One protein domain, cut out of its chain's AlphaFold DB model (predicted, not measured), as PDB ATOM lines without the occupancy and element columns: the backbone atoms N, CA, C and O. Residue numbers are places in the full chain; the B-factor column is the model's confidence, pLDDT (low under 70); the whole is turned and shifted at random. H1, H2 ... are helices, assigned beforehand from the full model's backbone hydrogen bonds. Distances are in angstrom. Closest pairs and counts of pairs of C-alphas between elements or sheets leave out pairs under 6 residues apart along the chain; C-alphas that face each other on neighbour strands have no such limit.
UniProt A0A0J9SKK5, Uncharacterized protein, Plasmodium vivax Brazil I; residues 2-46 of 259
ATOM      1  N   ASN A   2      51.046 105.492  91.865       81.88
ATOM      2  CA  ASN A   2      50.162 106.291  92.746       81.88
ATOM      3  C   ASN A   2      49.898 107.737  92.285       81.88
ATOM      4  O   ASN A   2      48.747 108.159  92.222       81.88
ATOM      5  N   TYR A   3      50.939 108.484  91.900       85.12
ATOM      6  CA  TYR A   3      50.803 109.870  91.424       85.12
ATOM      7  C   TYR A   3      49.919 110.015  90.181       85.12
ATOM      8  O   TYR A   3      49.164 110.982  90.060       85.12
ATOM      9  N   PHE A   4      50.003 109.067  89.244       82.31
ATOM     10  CA  PHE A   4      49.203 109.095  88.019       82.31
ATOM     11  C   PHE A   4      47.735 108.839  88.340       82.31
ATOM     12  O   PHE A   4      46.883 109.625  87.937       82.31
ATOM     13  N   ILE A   5      47.462 107.810  89.138       81.56
ATOM     14  CA  ILE A   5      46.107 107.444  89.558       81.56
ATOM     15  C   ILE A   5      45.457 108.587  90.339       81.56
ATOM     16  O   ILE A   5      44.353 109.005  90.005       81.56
ATOM     17  N   HIS A   6      46.169 109.178  91.303       83.94
ATOM     18  CA  HIS A   6      45.651 110.324  92.050       83.94
ATOM     19  C   HIS A   6      45.373 111.536  91.152       83.94
ATOM     20  O   HIS A   6      44.363 112.206  91.332       83.94
ATOM     21  N   THR A   7      46.202 111.786  90.132       83.94
ATOM     22  CA  THR A   7      45.946 112.864  89.157       83.94
ATOM     23  C   THR A   7      44.653 112.626  88.376       83.94
ATOM     24  O   THR A   7      43.866 113.552  88.203       83.94
ATOM     25  N   TYR A   8      44.423 111.396  87.907       81.75
ATOM     26  CA  TYR A   8      43.190 111.049  87.197       81.75
ATOM     27  C   TYR A   8      41.957 111.233  88.082       81.75
ATOM     28  O   TYR A   8      40.961 111.792  87.628       81.75
ATOM     29  N   ILE A   9      42.047 110.830  89.351       79.38
ATOM     30  CA  ILE A   9      40.961 110.992  90.322       79.38
ATOM     31  C   ILE A   9      40.692 112.481  90.589       79.38
ATOM     32  O   ILE A   9      39.542 112.906  90.498       79.38
ATOM     33  N   LEU A  10      41.731 113.291  90.831       78.38
ATOM     34  CA  LEU A  10      41.599 114.736  91.080       78.38
ATOM     35  C   LEU A  10      40.987 115.513  89.906       78.38
ATOM     36  O   LEU A  10      40.318 116.520  90.127       78.38
ATOM     37  N   ASN A  11      41.226 115.067  88.673       77.12
ATOM     38  CA  ASN A  11      40.707 115.715  87.467       77.12
ATOM     39  C   ASN A  11      39.299 115.233  87.077       77.12
ATOM     40  O   ASN A  11      38.707 115.759  86.133       77.12
ATOM     41  N   SER A  12      38.757 114.230  87.771       75.81
ATOM     42  CA  SER A  12      37.410 113.727  87.510       75.81
ATOM     43  C   SER A  12      36.357 114.655  88.132       75.81
ATOM     44  O   SER A  12      36.449 115.037  89.296       75.81
ATOM     45  N   LYS A  13      35.342 115.044  87.349       64.38
ATOM     46  CA  LYS A  13      34.357 116.074  87.736       64.38
ATOM     47  C   LYS A  13      33.363 115.644  88.828       64.38
ATOM     48  O   LYS A  13      32.604 116.486  89.291       64.38
ATOM     49  N   SER A  14      33.307 114.364  89.204       60.75
ATOM     50  CA  SER A  14      32.161 113.807  89.948       60.75
ATOM     51  C   SER A  14      32.498 112.667  90.917       60.75
ATOM     52  O   SER A  14      31.644 111.827  91.204       60.75
ATOM     53  N   CYS A  15      33.734 112.574  91.414       62.16
ATOM     54  CA  CYS A  15      34.083 111.497  92.341       62.16
ATOM     55  C   CYS A  15      33.711 111.876  93.783       62.16
ATOM     56  O   CYS A  15      34.536 112.378  94.537       62.16
ATOM     57  N   ASN A  16      32.460 111.622  94.175       68.50
ATOM     58  CA  ASN A  16      31.996 111.854  95.554       68.50
ATOM     59  C   ASN A  16      32.406 110.720  96.517       68.50
ATOM     60  O   ASN A  16      32.374 110.895  97.728       68.50
ATOM     61  N   HIS A  17      32.839 109.571  95.985       78.62
ATOM     62  CA  HIS A  17      33.189 108.368  96.754       78.62
ATOM     63  C   HIS A  17      34.666 107.974  96.576       78.62
ATOM     64  O   HIS A  17      34.994 106.807  96.360       78.62
ATOM     65  N   ILE A  18      35.578 108.952  96.653       80.12
ATOM     66  CA  ILE A  18      37.025 108.751  96.430       80.12
ATOM     67  C   ILE A  18      37.581 107.631  97.318       80.12
ATOM     68  O   ILE A  18      38.392 106.826  96.872       80.12
ATOM     69  N   GLU A  19      37.144 107.543  98.573       82.62
ATOM     70  CA  GLU A  19      37.618 106.509  99.503       82.62
ATOM     71  C   GLU A  19      37.231 105.102  99.072       82.62
ATOM     72  O   GLU A  19      38.072 104.202  99.069       82.62
ATOM     73  N   GLN A  20      35.984 104.934  98.639       83.44
ATOM     74  CA  GLN A  20      35.497 103.664  98.122       83.44
ATOM     75  C   GLN A  20      36.253 103.263  96.854       83.44
ATOM     76  O   GLN A  20      36.633 102.103  96.721       83.44
ATOM     77  N   LEU A  21      36.562 104.226  95.979       83.75
ATOM     78  CA  LEU A  21      37.364 103.984  94.782       83.75
ATOM     79  C   LEU A  21      38.774 103.478  95.125       83.75
ATOM     80  O   LEU A  21      39.211 102.469  94.577       83.75
ATOM     81  N   TYR A  22      39.483 104.134  96.049       84.25
ATOM     82  CA  TYR A  22      40.812 103.679  96.479       84.25
ATOM     83  C   TYR A  22      40.770 102.297  97.137       84.25
ATOM     84  O   TYR A  22      41.683 101.498  96.926       84.25
ATOM     85  N   LYS A  23      39.726 102.000  97.918       86.44
ATOM     86  CA  LYS A  23      39.535 100.680  98.528       86.44
ATOM     87  C   LYS A  23      39.346  99.603  97.457       86.44
ATOM     88  O   LYS A  23      40.116  98.649  97.433       86.44
ATOM     89  N   GLN A  24      38.398  99.801  96.541       85.00
ATOM     90  CA  GLN A  24      38.104  98.851  95.464       85.00
ATOM     91  C   GLN A  24      39.306  98.625  94.547       85.00
ATOM     92  O   GLN A  24      39.573  97.502  94.133       85.00
ATOM     93  N   LEU A  25      40.068  99.678  94.254       83.25
ATOM     94  CA  LEU A  25      41.244  99.566  93.403       83.25
ATOM     95  C   LEU A  25      42.367  98.757  94.071       83.25
ATOM     96  O   LEU A  25      43.034  97.969  93.408       83.25
ATOM     97  N   ASN A  26      42.555  98.915  95.383       83.31
ATOM     98  CA  ASN A  26      43.500  98.102  96.148       83.31
ATOM     99  C   ASN A  26      43.039  96.643  96.297       83.31
ATOM    100  O   ASN A  26      43.873  95.743  96.247       83.31
ATOM    101  N   GLU A  27      41.734  96.401  96.455       83.75
ATOM    102  CA  GLU A  27      41.161  95.047  96.446       83.75
ATOM    103  C   GLU A  27      41.407  94.366  95.094       83.75
ATOM    104  O   GLU A  27      41.971  93.277  95.061       83.75
ATOM    105  N   LEU A  28      41.119  95.052  93.983       81.00
ATOM    106  CA  LEU A  28      41.347  94.532  92.635       81.00
ATOM    107  C   LEU A  28      42.822  94.187  92.380       81.00
ATOM    108  O   LEU A  28      43.119  93.139  91.815       81.00
ATOM    109  N   ILE A  29      43.753  95.050  92.798       77.56
ATOM    110  CA  ILE A  29      45.193  94.788  92.650       77.56
ATOM    111  C   ILE A  29      45.608  93.570  93.462       77.56
ATOM    112  O   ILE A  29      46.350  92.733  92.956       77.56
ATOM    113  N   ARG A  30      45.123  93.443  94.700       75.62
ATOM    114  CA  ARG A  30      45.413  92.279  95.540       75.62
ATOM    115  C   ARG A  30      44.912  90.988  94.895       75.62
ATOM    116  O   ARG A  30      45.635  89.995  94.909       75.62
ATOM    117  N   ASP A  31      43.712  91.018  94.327       73.94
ATOM    118  CA  ASP A  31      43.090  89.846  93.714       73.94
ATOM    119  C   ASP A  31      43.788  89.464  92.394       73.94
ATOM    120  O   ASP A  31      43.954  88.282  92.097       73.94
ATOM    121  N   TYR A  32      44.271  90.451  91.629       69.12
ATOM    122  CA  TYR A  32      45.001  90.231  90.375       69.12
ATOM    123  C   TYR A  32      46.468  89.810  90.591       69.12
ATOM    124  O   TYR A  32      47.003  89.003  89.835       69.12
ATOM    125  N   HIS A  33      47.125  90.315  91.641       66.06
ATOM    126  CA  HIS A  33      48.541  90.063  91.947       66.06
ATOM    127  C   HIS A  33      48.739  89.059  93.088       66.06
ATOM    128  O   HIS A  33      49.671  89.206  93.881       66.06
ATOM    129  N   ALA A  34      47.910  88.010  93.146       56.69
ATOM    130  CA  ALA A  34      47.865  87.000  94.210       56.69
ATOM    131  C   ALA A  34      49.201  86.298  94.554       56.69
ATOM    132  O   ALA A  34      49.230  85.485  95.475       56.69
ATOM    133  N   VAL A  35      50.303  86.578  93.848       54.34
ATOM    134  CA  VAL A  35      51.535  85.798  93.963       54.34
ATOM    135  C   VAL A  35      52.713  86.557  94.596       54.34
ATOM    136  O   VAL A  35      53.255  86.002  95.539       54.34
ATOM    137  N   HIS A  36      53.116  87.793  94.241       51.97
ATOM    138  CA  HIS A  36      54.377  88.336  94.821       51.97
ATOM    139  C   HIS A  36      54.526  89.857  95.036       51.97
ATOM    140  O   HIS A  36      55.518  90.260  95.646       51.97
ATOM    141  N   ASN A  37      53.567  90.711  94.661       56.81
ATOM    142  CA  ASN A  37      53.752  92.168  94.760       56.81
ATOM    143  C   ASN A  37      52.739  92.812  95.719       56.81
ATOM    144  O   ASN A  37      51.548  92.891  95.435       56.81
ATOM    145  N   LYS A  38      53.217  93.327  96.861       61.03
ATOM    146  CA  LYS A  38      52.418  94.137  97.804       61.03
ATOM    147  C   LYS A  38      52.280  95.575  97.292       61.03
ATOM    148  O   LYS A  38      52.748  96.521  97.924       61.03
ATOM    149  N   CYS A  39      51.685  95.738  96.118       69.62
ATOM    150  CA  CYS A  39      51.408  97.053  95.564       69.62
ATOM    151  C   CYS A  39      50.142  97.626  96.193       69.62
ATOM    152  O   CYS A  39      49.037  97.175  95.914       69.62
ATOM    153  N   THR A  40      50.317  98.651  97.025       73.62
ATOM    154  CA  THR A  40      49.206  99.431  97.572       73.62
ATOM    155  C   THR A  40      49.186 100.799  96.915       73.62
ATOM    156  O   THR A  40      50.144 101.578  97.004       73.62
ATOM    157  N   ILE A  41      48.064 101.124  96.287       79.81
ATOM    158  CA  ILE A  41      47.799 102.467  95.810       79.81
ATOM    159  C   ILE A  41      47.486 103.355  96.999       79.81
ATOM    160  O   ILE A  41      46.466 103.213  97.675       79.81
ATOM    161  N   GLN A  42      48.373 104.316  97.209       81.44
ATOM    162  CA  GLN A  42      48.233 105.310  98.255       81.44
ATOM    163  C   GLN A  42      47.337 106.455  97.782       81.44
ATOM    164  O   GLN A  42      47.539 107.036  96.711       81.44
ATOM    165  N   LYS A  43      46.357 106.790  98.621       84.12
ATOM    166  CA  LYS A  43      45.624 108.052  98.549       84.12
ATOM    167  C   LYS A  43      46.495 109.136  99.174       84.12
ATOM    168  O   LYS A  43      46.967 108.973 100.295       84.12
ATOM    169  N   PHE A  44      46.682 110.244  98.466       87.19
ATOM    170  CA  PHE A  44      47.341 111.413  99.034       87.19
ATOM    171  C   PHE A  44      46.306 112.254  99.784       87.19
ATOM    172  O   PHE A  44      45.246 112.573  99.246       87.19
ATOM    173  N   THR A  45      46.611 112.586 101.034       87.75
ATOM    174  CA  THR A  45      45.789 113.426 101.917       87.75
ATOM    175  C   THR A  45      46.459 114.785 102.117       87.75
ATOM    176  O   THR A  45      46.651 115.231 103.242       87.75
ATOM    177  N   ILE A  46      46.891 115.402 101.017       88.62
ATOM    178  CA  ILE A  46      47.585 116.696 101.000       88.62
ATOM    179  C   ILE A  46      46.845 117.663 100.075       88.62
ATOM    180  O   ILE A  46      46.075 117.235  99.211       88.62
TER     181      ILE A  46
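AT A GLANCE: This is residues 2 to 46 of the 259 residues of an uncharacterized protein of Plasmodium vivax Brazil I (UniProt A0A0J9SKK5). A short helix, H1, leads through a loop into a longer helix, H2, that runs back the opposite way, and a tail without named elements, residues 33 to 46, turns round and returns along H2 to H1. Residues 11 to 17 and 31 to 36 stick out. The printed part has 45 residues with two named helices, H1 then H2, and no named strand; it is all helix by class. It is only just loose, close to compact, with a radius of gyration of the C-alphas of 11.4 A, and spans 35 by 17 by 15 A.

HOW THE PARTS SIT: H1, residues 2 to 10, and H2, residues 18 to 32, are close but not clearly touching: their closest C-alphas, of Ile 9 and Ile 18, are 7.6 A apart. They run opposite ways at a steep tilt of 40 degrees. In both, every O i to N i+4 pair is within hydrogen-bond range.

IN THESE COORDINATES: H1 begins at C-alpha 2 (50.162, 106.291, 92.746) and is 12.1 A long. H2 is 21.1 A long and ends at C-alpha 32 (45.001, 90.231, 90.375).

THE WHOLE: The farthest C-alphas, of Lys 13 and Val 35, are 35.4 A apart. The printed part has no cut, and the link from H1 to H2 is short. The model's pLDDT is under 70 in residues 13 to 16 and 32 to 39.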